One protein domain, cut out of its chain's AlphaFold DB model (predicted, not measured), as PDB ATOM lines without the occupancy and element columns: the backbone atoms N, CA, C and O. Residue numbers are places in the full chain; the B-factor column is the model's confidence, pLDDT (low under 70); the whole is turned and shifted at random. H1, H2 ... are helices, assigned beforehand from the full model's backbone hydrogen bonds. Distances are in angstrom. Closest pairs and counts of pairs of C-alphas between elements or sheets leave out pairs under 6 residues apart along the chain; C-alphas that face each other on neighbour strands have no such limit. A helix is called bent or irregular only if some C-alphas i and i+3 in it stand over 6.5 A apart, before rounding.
ATOM      1  N   LYS A 152      29.026  11.225  29.286       84.38
ATOM      2  CA  LYS A 152      29.421  12.218  30.305       84.38
ATOM      3  C   LYS A 152      29.524  11.589  31.711       84.38
ATOM      4  O   LYS A 152      28.541  10.980  32.149       84.38
ATOM      5  N   PRO A 153      30.660  11.746  32.422       88.50
ATOM      6  CA  PRO A 153      30.855  11.130  33.731       88.50
ATOM      7  C   PRO A 153      29.808  11.625  34.735       88.50
ATOM      8  O   PRO A 153      29.372  12.776  34.708       88.50
ATOM      9  N   SER A 154      29.387  10.730  35.625       92.38
ATOM     10  CA  SER A 154      28.416  11.028  36.683       92.38
ATOM     11  C   SER A 154      29.168  11.496  37.923       92.38
ATOM     12  O   SER A 154      30.041  10.769  38.375       92.38
ATOM     13  N   PHE A 155      28.855  12.658  38.498       94.25
ATOM     14  CA  PHE A 155      29.558  13.165  39.686       94.25
ATOM     15  C   PHE A 155      28.654  13.242  40.919       94.25
ATOM     16  O   PHE A 155      27.443  13.446  40.818       94.25
ATOM     17  N   CYS A 156      29.237  13.054  42.106       94.50
ATOM     18  CA  CYS A 156      28.479  13.092  43.353       94.50
ATOM     19  C   CYS A 156      28.353  14.519  43.907       94.50
ATOM     20  O   CYS A 156      29.239  14.995  44.614       94.50
ATOM     21  N   ALA A 157      27.195  15.146  43.687       92.38
ATOM     22  CA  ALA A 157      26.890  16.502  44.156       92.38
ATOM     23  C   ALA A 157      26.910  16.711  45.693       92.38
ATOM     24  O   ALA A 157      26.761  17.844  46.145       92.38
ATOM     25  N   HIS A 158      27.069  15.653  46.505       90.69
ATOM     26  CA  HIS A 158      27.296  15.759  47.959       90.69
ATOM     27  C   HIS A 158      28.784  15.924  48.315       90.69
ATOM     28  O   HIS A 158      29.104  16.670  49.236       90.69
ATOM     29  N   CYS A 159      29.690  15.264  47.584       92.56
ATOM     30  CA  CYS A 159      31.148  15.412  47.737       92.56
ATOM     31  C   CYS A 159      31.705  16.606  46.944       92.56
ATOM     32  O   CYS A 159      32.666  17.257  47.368       92.56
ATOM     33  N   ASP A 160      31.101  16.881  45.789       93.31
ATOM     34  CA  ASP A 160      31.470  17.963  44.885       93.31
ATOM     35  C   ASP A 160      30.224  18.537  44.185       93.31
ATOM     36  O   ASP A 160      29.768  17.993  43.176       93.31
ATOM     37  N   PRO A 161      29.647  19.633  44.711       86.88
ATOM     38  CA  PRO A 161      28.508  20.308  44.093       86.88
ATOM     39  C   PRO A 161      28.807  20.983  42.745       86.88
ATOM     40  O   PRO A 161      27.855  21.339  42.051       86.88
ATOM     41  N   ALA A 162      30.081  21.196  42.391       87.44
ATOM     42  CA  ALA A 162      30.492  21.881  41.161       87.44
ATOM     43  C   ALA A 162      30.857  20.901  40.031       87.44
ATOM     44  O   ALA A 162      30.488  21.132  38.880       87.44
ATOM     45  N   GLY A 163      31.507  19.781  40.364       89.88
ATOM     46  CA  GLY A 163      31.973  18.759  39.416       89.88
ATOM     47  C   GLY A 163      33.438  18.920  38.978       89.88
ATOM     48  O   GLY A 163      33.923  18.125  38.167       89.88
ATOM     49  N   ASP A 164      34.134  19.924  39.522       92.19
ATOM     50  CA  ASP A 164      35.523  20.287  39.211       92.19
ATOM     51  C   ASP A 164      36.549  19.221  39.644       92.19
ATOM     52  O   ASP A 164      37.659  19.167  39.111       92.19
ATOM     53  N   LYS A 165      36.210  18.377  40.627       90.94
ATOM     54  CA  LYS A 165      37.133  17.406  41.227       90.94
ATOM     55  C   LYS A 165      37.095  16.055  40.502       90.94
ATOM     56  O   LYS A 165      36.057  15.378  40.536       90.94
ATOM     57  N   PRO A 166      38.213  15.585  39.916       88.31
ATOM     58  CA  PRO A 166      38.253  14.306  39.209       88.31
ATOM     59  C   PRO A 166      38.038  13.096  40.133       88.31
ATOM     60  O   PRO A 166      37.541  12.071  39.676       88.31
ATOM     61  N   GLU A 167      38.357  13.189  41.428       89.44
ATOM     62  CA  GLU A 167      38.142  12.110  42.403       89.44
ATOM     63  C   GLU A 167      36.661  11.832  42.724       89.44
ATOM     64  O   GLU A 167      36.335  10.762  43.236       89.44
ATOM     65  N   SER A 168      35.757  12.758  42.392       88.88
ATOM     66  CA  SER A 168      34.299  12.610  42.534       88.88
ATOM     67  C   SER A 168      33.576  12.322  41.214       88.88
ATOM     68  O   SER A 168      32.341  12.331  41.186       88.88
ATOM     69  N   GLN A 169      34.315  12.047  40.132       93.12
ATOM     70  CA  GLN A 169      33.767  11.660  38.832       93.12
ATOM     71  C   GLN A 169      33.728  10.130  38.683       93.12
ATOM     72  O   GLN A 169      34.734   9.436  38.803       93.12
ATOM     73  N   PHE A 170      32.543   9.598  38.384       94.50
ATOM     74  CA  PHE A 170      32.265   8.170  38.265       94.50
ATOM     75  C   PHE A 170      31.919   7.784  36.824       94.50
ATOM     76  O   PHE A 170      31.151   8.454  36.132       94.50
ATOM     77  N   LEU A 171      32.428   6.624  36.408       92.75
ATOM     78  CA  LEU A 171      32.299   6.071  35.049       92.75
ATOM     79  C   LEU A 171      30.874   5.652  34.675       92.75
ATOM     80  O   LEU A 171      30.576   5.390  33.514       92.75
ATOM     81  N   SER A 172      29.996   5.526  35.668       93.31
ATOM     82  CA  SER A 172      28.593   5.192  35.469       93.31
ATOM     83  C   SER A 172      27.734   5.760  36.592       93.31
ATOM     84  O   SER A 172      28.181   5.916  37.732       93.31
ATOM     85  N   GLU A 173      26.457   5.985  36.283       91.25
ATOM     86  CA  GLU A 173      25.447   6.390  37.265       91.25
ATOM     87  C   GLU A 173      25.316   5.349  38.399       91.25
ATOM     88  O   GLU A 173      25.065   5.714  39.544       91.25
ATOM     89  N   LEU A 174      25.581   4.064  38.117       92.69
ATOM     90  CA  LEU A 174      25.593   2.992  39.119       92.69
ATOM     91  C   LEU A 174      26.780   3.097  40.092       92.69
ATOM     92  O   LEU A 174      26.585   2.940  41.296       92.69
ATOM     93  N   ALA A 175      27.987   3.394  39.600       94.94
ATOM     94  CA  ALA A 175      29.159   3.596  40.456       94.94
ATOM     95  C   ALA A 175      28.968   4.810  41.384       94.94
ATOM     96  O   ALA A 175      29.177   4.702  42.591       94.94
ATOM     97  N   MET A 176      28.442   5.918  40.847       95.06
ATOM     98  CA  MET A 176      28.026   7.085  41.636       95.06
ATOM     99  C   MET A 176      26.961   6.716  42.689       95.06
ATOM    100  O   MET A 176      27.053   7.141  43.840       95.06
ATOM    101  N   MET A 177      25.953   5.910  42.332       93.38
ATOM    102  CA  MET A 177      24.903   5.478  43.267       93.38
ATOM    103  C   MET A 177      25.408   4.545  44.377       93.38
ATOM    104  O   MET A 177      24.862   4.590  45.482       93.38
ATOM    105  N   ASN A 178      26.418   3.710  44.116       94.81
ATOM    106  CA  ASN A 178      27.048   2.884  45.149       94.81
ATOM    107  C   ASN A 178      27.889   3.749  46.098       94.81
ATOM    108  O   ASN A 178      27.649   3.704  47.302       94.81
ATOM    109  N   HIS A 179      28.731   4.647  45.569       95.62
ATOM    110  CA  HIS A 179      29.450   5.639  46.379       95.62
ATOM    111  C   HIS A 179      28.504   6.443  47.285       95.62
ATOM    112  O   HIS A 179      28.766   6.579  48.475       95.62
ATOM    113  N   VAL A 180      27.361   6.916  46.774       95.19
ATOM    114  CA  VAL A 180      26.377   7.649  47.592       95.19
ATOM    115  C   VAL A 180      25.780   6.773  48.700       95.19
ATOM    116  O   VAL A 180      25.578   7.257  49.812       95.19
ATOM    117  N   ARG A 181      25.534   5.481  48.442       94.44
ATOM    118  CA  ARG A 181      25.049   4.531  49.459       94.44
ATOM    119  C   ARG A 181      26.086   4.280  50.558       94.44
ATOM    120  O   ARG A 181      25.702   4.118  51.712       94.44
ATOM    121  N   GLU A 182      27.363   4.235  50.195       96.25
ATOM    122  CA  GLU A 182      28.483   3.885  51.077       96.25
ATOM    123  C   GLU A 182      29.006   5.096  51.867       96.25
ATOM    124  O   GLU A 182      29.137   5.023  53.085       96.25
ATOM    125  N   ALA A 183      29.237   6.234  51.204       96.00
ATOM    126  CA  ALA A 183      29.795   7.451  51.800       96.00
ATOM    127  C   ALA A 183      28.747   8.376  52.446       96.00
ATOM    128  O   ALA A 183      29.093   9.190  53.304       96.00
ATOM    129  N   HIS A 184      27.471   8.283  52.048       93.81
ATOM    130  CA  HIS A 184      26.386   9.132  52.572       93.81
ATOM    131  C   HIS A 184      25.199   8.337  53.151       93.81
ATOM    132  O   HIS A 184      24.261   8.929  53.685       93.81
ATOM    133  N   GLY A 185      25.246   7.001  53.098       92.88
ATOM    134  CA  GLY A 185      24.224   6.109  53.647       92.88
ATOM    135  C   GLY A 185      23.047   5.831  52.701       92.88
ATOM    136  O   GLY A 185      22.744   6.585  51.779       92.88
ATOM    137  N   GLY A 186      22.327   4.732  52.948       88.56
ATOM    138  CA  GLY A 186      21.265   4.229  52.056       88.56
ATOM    139  C   GLY A 186      20.023   5.121  51.883       88.56
ATOM    140  O   GLY A 186      19.228   4.896  50.964       88.56
ATOM    141  N   ASP A 187      19.847   6.140  52.727       91.69
ATOM    142  CA  ASP A 187      18.787   7.145  52.579       91.69
ATOM    143  C   ASP A 187      19.215   8.405  51.818       91.69
ATOM    144  O   ASP A 187      18.347   9.193  51.416       91.69
ATOM    145  N   ALA A 188      20.516   8.566  51.547       93.12
ATOM    146  CA  ALA A 188      21.029   9.674  50.762       93.12
ATOM    147  C   ALA A 188      20.375   9.723  49.378       93.12
ATOM    148  O   ALA A 188      20.097   8.716  48.719       93.12
ATOM    149  N   ARG A 189      20.094  10.946  48.941       94.56
ATOM    150  CA  ARG A 189      19.388  11.228  47.696       94.56
ATOM    151  C   ARG A 189      20.405  11.779  46.696       94.56
ATOM    152  O   ARG A 189      20.825  12.913  46.893       94.56
ATOM    153  N   PRO A 190      20.830  11.022  45.668       92.06
ATOM    154  CA  PRO A 190      21.929  11.441  44.792       92.06
ATOM    155  C   PRO A 190      21.579  12.567  43.810       92.06
ATOM    156  O   PRO A 190      22.485  13.227  43.320       92.06
ATOM    157  N   PHE A 191      20.295  12.794  43.503       94.69
ATOM    158  CA  PHE A 191      19.884  13.715  42.435       94.69
ATOM    159  C   PHE A 191      19.349  15.048  43.000       94.69
ATOM    160  O   PHE A 191      18.201  15.069  43.465       94.69
ATOM    161  N   PRO A 192      20.121  16.154  42.977       95.12
ATOM    162  CA  PRO A 192      19.629  17.485  43.330       95.12
ATOM    163  C   PRO A 192      18.759  18.052  42.201       95.12
ATOM    164  O   PRO A 192      18.941  17.726  41.031       95.12
ATOM    165  N   CYS A 193      17.806  18.929  42.516       95.12
ATOM    166  CA  CYS A 193      17.015  19.596  41.485       95.12
ATOM    167  C   CYS A 193      17.882  20.519  40.613       95.12
ATOM    168  O   CYS A 193      18.442  21.496  41.109       95.12
ATOM    169  N   MET A 194      17.861  20.296  39.295       91.25
ATOM    170  CA  MET A 194      18.522  21.137  38.279       91.25
ATOM    171  C   MET A 194      18.064  22.611  38.284       91.25
ATOM    172  O   MET A 194      18.684  23.454  37.652       91.25
ATOM    173  N   GLY A 195      16.970  22.936  38.983       92.31
ATOM    174  CA  GLY A 195      16.487  24.304  39.203       92.31
ATOM    175  C   GLY A 195      16.962  24.949  40.511       92.31
ATOM    176  O   GLY A 195      16.329  25.903  40.956       92.31
ATOM    177  N   GLY A 196      17.978  24.400  41.186       91.31
ATOM    178  CA  GLY A 196      18.622  25.008  42.361       91.31
ATOM    179  C   GLY A 196      17.781  25.077  43.645       91.31
ATOM    180  O   GLY A 196      18.230  25.626  44.644       91.31
ATOM    181  N   CYS A 197      16.572  24.509  43.676       94.00
ATOM    182  CA  CYS A 197      15.604  24.684  44.772       94.00
ATOM    183  C   CYS A 197      15.919  23.924  46.085       94.00
ATOM    184  O   CYS A 197      15.041  23.784  46.939       94.00
ATOM    185  N   GLY A 198      17.119  23.350  46.225       93.31
ATOM    186  CA  GLY A 198      17.541  22.563  47.392       93.31
ATOM    187  C   GLY A 198      16.828  21.213  47.593       93.31
ATOM    188  O   GLY A 198      17.129  20.505  48.549       93.31
ATOM    189  N   GLN A 199      15.885  20.824  46.725       95.06
ATOM    190  CA  GLN A 199      15.226  19.515  46.800       95.06
ATOM    191  C   GLN A 199      16.084  18.414  46.171       95.06
ATOM    192  O   GLN A 199      16.575  18.570  45.053       95.06
ATOM    193  N   TRP A 200      16.182  17.273  46.856       95.38
ATOM    194  CA  TRP A 200      16.912  16.088  46.399       95.38
ATOM    195  C   TRP A 200      15.994  14.869  46.249       95.38
ATOM    196  O   TRP A 200      15.018  14.703  46.994       95.38
ATOM    197  N   PHE A 201      16.337  13.969  45.326       95.06
ATOM    198  CA  PHE A 201      15.514  12.828  44.917       95.06
ATOM    199  C   PHE A 201      16.302  11.512  44.904       95.06
ATOM    200  O   PHE A 201      17.485  11.482  44.571       95.06
ATOM    201  N   LYS A 202      15.627  10.398  45.233       92.69
ATOM    202  CA  LYS A 202      16.207   9.041  45.150       92.69
ATOM    203  C   LYS A 202      16.297   8.495  43.714       92.69
ATOM    204  O   LYS A 202      16.952   7.485  43.494       92.69
ATOM    205  N   GLN A 203      15.641   9.136  42.741       92.88
ATOM    206  CA  GLN A 203      15.644   8.733  41.330       92.88
ATOM    207  C   GLN A 203      15.691   9.951  40.400       92.88
ATOM    208  O   GLN A 203      14.938  10.911  40.591       92.88
ATOM    209  N   LYS A 204      16.498   9.856  39.335       92.88
ATOM    210  CA  LYS A 204      16.655  10.863  38.272       92.88
ATOM    211  C   LYS A 204      15.313  11.289  37.666       92.88
ATOM    212  O   LYS A 204      15.026  12.475  37.556       92.88
ATOM    213  N   ARG A 205      14.414  10.331  37.398       94.44
ATOM    214  CA  ARG A 205      13.062  10.606  36.872       94.44
ATOM    215  C   ARG A 205      12.212  11.474  37.811       94.44
ATOM    216  O   ARG A 205      11.469  12.327  37.337       94.44
ATOM    217  N   SER A 206      12.317  11.285  39.128       96.19
ATOM    218  CA  SER A 206      11.590  12.103  40.111       96.19
ATOM    219  C   SER A 206      12.132  13.532  40.178       96.19
ATOM    220  O   SER A 206      11.345  14.468  40.299       96.19
ATOM    221  N   MET A 207      13.453  13.699  40.046       96.00
ATOM    222  CA  MET A 207      14.111  15.003  39.923       96.00
ATOM    223  C   MET A 207      13.645  15.742  38.660       96.00
ATOM    224  O   MET A 207      13.220  16.890  38.763       96.00
ATOM    225  N   THR A 208      13.654  15.087  37.493       95.19
ATOM    226  CA  THR A 208      13.203  15.688  36.226       95.19
ATOM    227  C   THR A 208      11.739  16.130  36.298       95.19
ATOM    228  O   THR A 208      11.447  17.300  36.067       95.19
ATOM    229  N   LEU A 209      10.831  15.246  36.735       95.38
ATOM    230  CA  LEU A 209       9.403  15.570  36.878       95.38
ATOM    231  C   LEU A 209       9.154  16.717  37.871       95.38
ATOM    232  O   LEU A 209       8.253  17.532  37.670       95.38
ATOM    233  N   HIS A 210       9.936  16.803  38.951       96.25
ATOM    234  CA  HIS A 210       9.871  17.925  39.887       96.25
ATOM    235  C   HIS A 210      10.359  19.235  39.251       96.25
ATOM    236  O   HIS A 210       9.694  20.263  39.394       96.25
ATOM    237  N   TRP A 211      11.479  19.199  38.526       95.38
ATOM    238  CA  TRP A 211      12.023  20.362  37.830       95.38
ATOM    239  C   TRP A 211      11.024  20.916  36.806       95.38
ATOM    240  O   TRP A 211      10.657  22.087  36.891       95.38
ATOM    241  N   GLU A 212      10.501  20.059  35.927       94.69
ATOM    242  CA  GLU A 212       9.505  20.401  34.902       94.69
ATOM    243  C   GLU A 212       8.220  20.992  35.496       94.69
ATOM    244  O   GLU A 212       7.738  22.025  35.033       94.69
ATOM    245  N   SER A 213       7.664  20.354  36.534       94.56
ATOM    246  CA  SER A 213       6.351  20.730  37.078       94.56
ATOM    247  C   SER A 213       6.381  21.872  38.097       94.56
ATOM    248  O   SER A 213       5.382  22.585  38.219       94.56
ATOM    249  N   LYS A 214       7.483  22.054  38.842       91.00
ATOM    250  CA  LYS A 214       7.547  22.996  39.978       91.00
ATOM    251  C   LYS A 214       8.661  24.040  39.903       91.00
ATOM    252  O   LYS A 214       8.436  25.139  40.396       91.00
ATOM    253  N   CYS A 215       9.819  23.751  39.304       90.38
ATOM    254  CA  CYS A 215      10.954  24.693  39.311       90.38
ATOM    255  C   CYS A 215      11.148  25.467  38.004       90.38
ATOM    256  O   CYS A 215      11.624  26.596  38.048       90.38
TER     257      CYS A 215
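What this domain is: This is residues 152 to 215 of the 608 residues of an uncharacterized protein of Diplodia seriata (UniProt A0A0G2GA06). With little regular structure, the domain is two small lobes set one after the other along its longest axis, each a single helix beside a stretch of loop that folds back on itself. H2 and residues 191 to 203 make one lobe; H1 and residues 152 to 172 make the other. The printed part has 64 residues, with two named helices, H1 then H2, and no named strand; the class is all helix, with 23 residues in named elements. It is compact, with a radius of gyration of the C-alphas of 11.5 A and spans of 33 by 25 by 18 A.

How they stand to each other: H2, residues 204 to 215, and H1, residues 173 to 183, are apart. Short antiparallel pairings join residues 191 to 192 with 200 to 201, and 154 to 155 with 169 to 170. In both helices every O i to N i+4 pair is within hydrogen-bond range.

Where its parts are: H2 measures 15.0 A from C-alpha 204 to C-alpha 215 at (10.954, 24.693, 39.311). It is neither bent nor irregular, but only just: C-alphas 212 and 215 are 6.3 A apart. H1 measures 15.2 A from C-alpha 173 at (25.447, 6.390, 37.265) to C-alpha 183.

The domain as a whole: The C-alphas farthest apart, of Glu 167 and Ser 213, are 33.4 A apart. The link from H1 to H2, 20 residues, is long. The printed part has no cut, and no printed residue is under 70 in pLDDT.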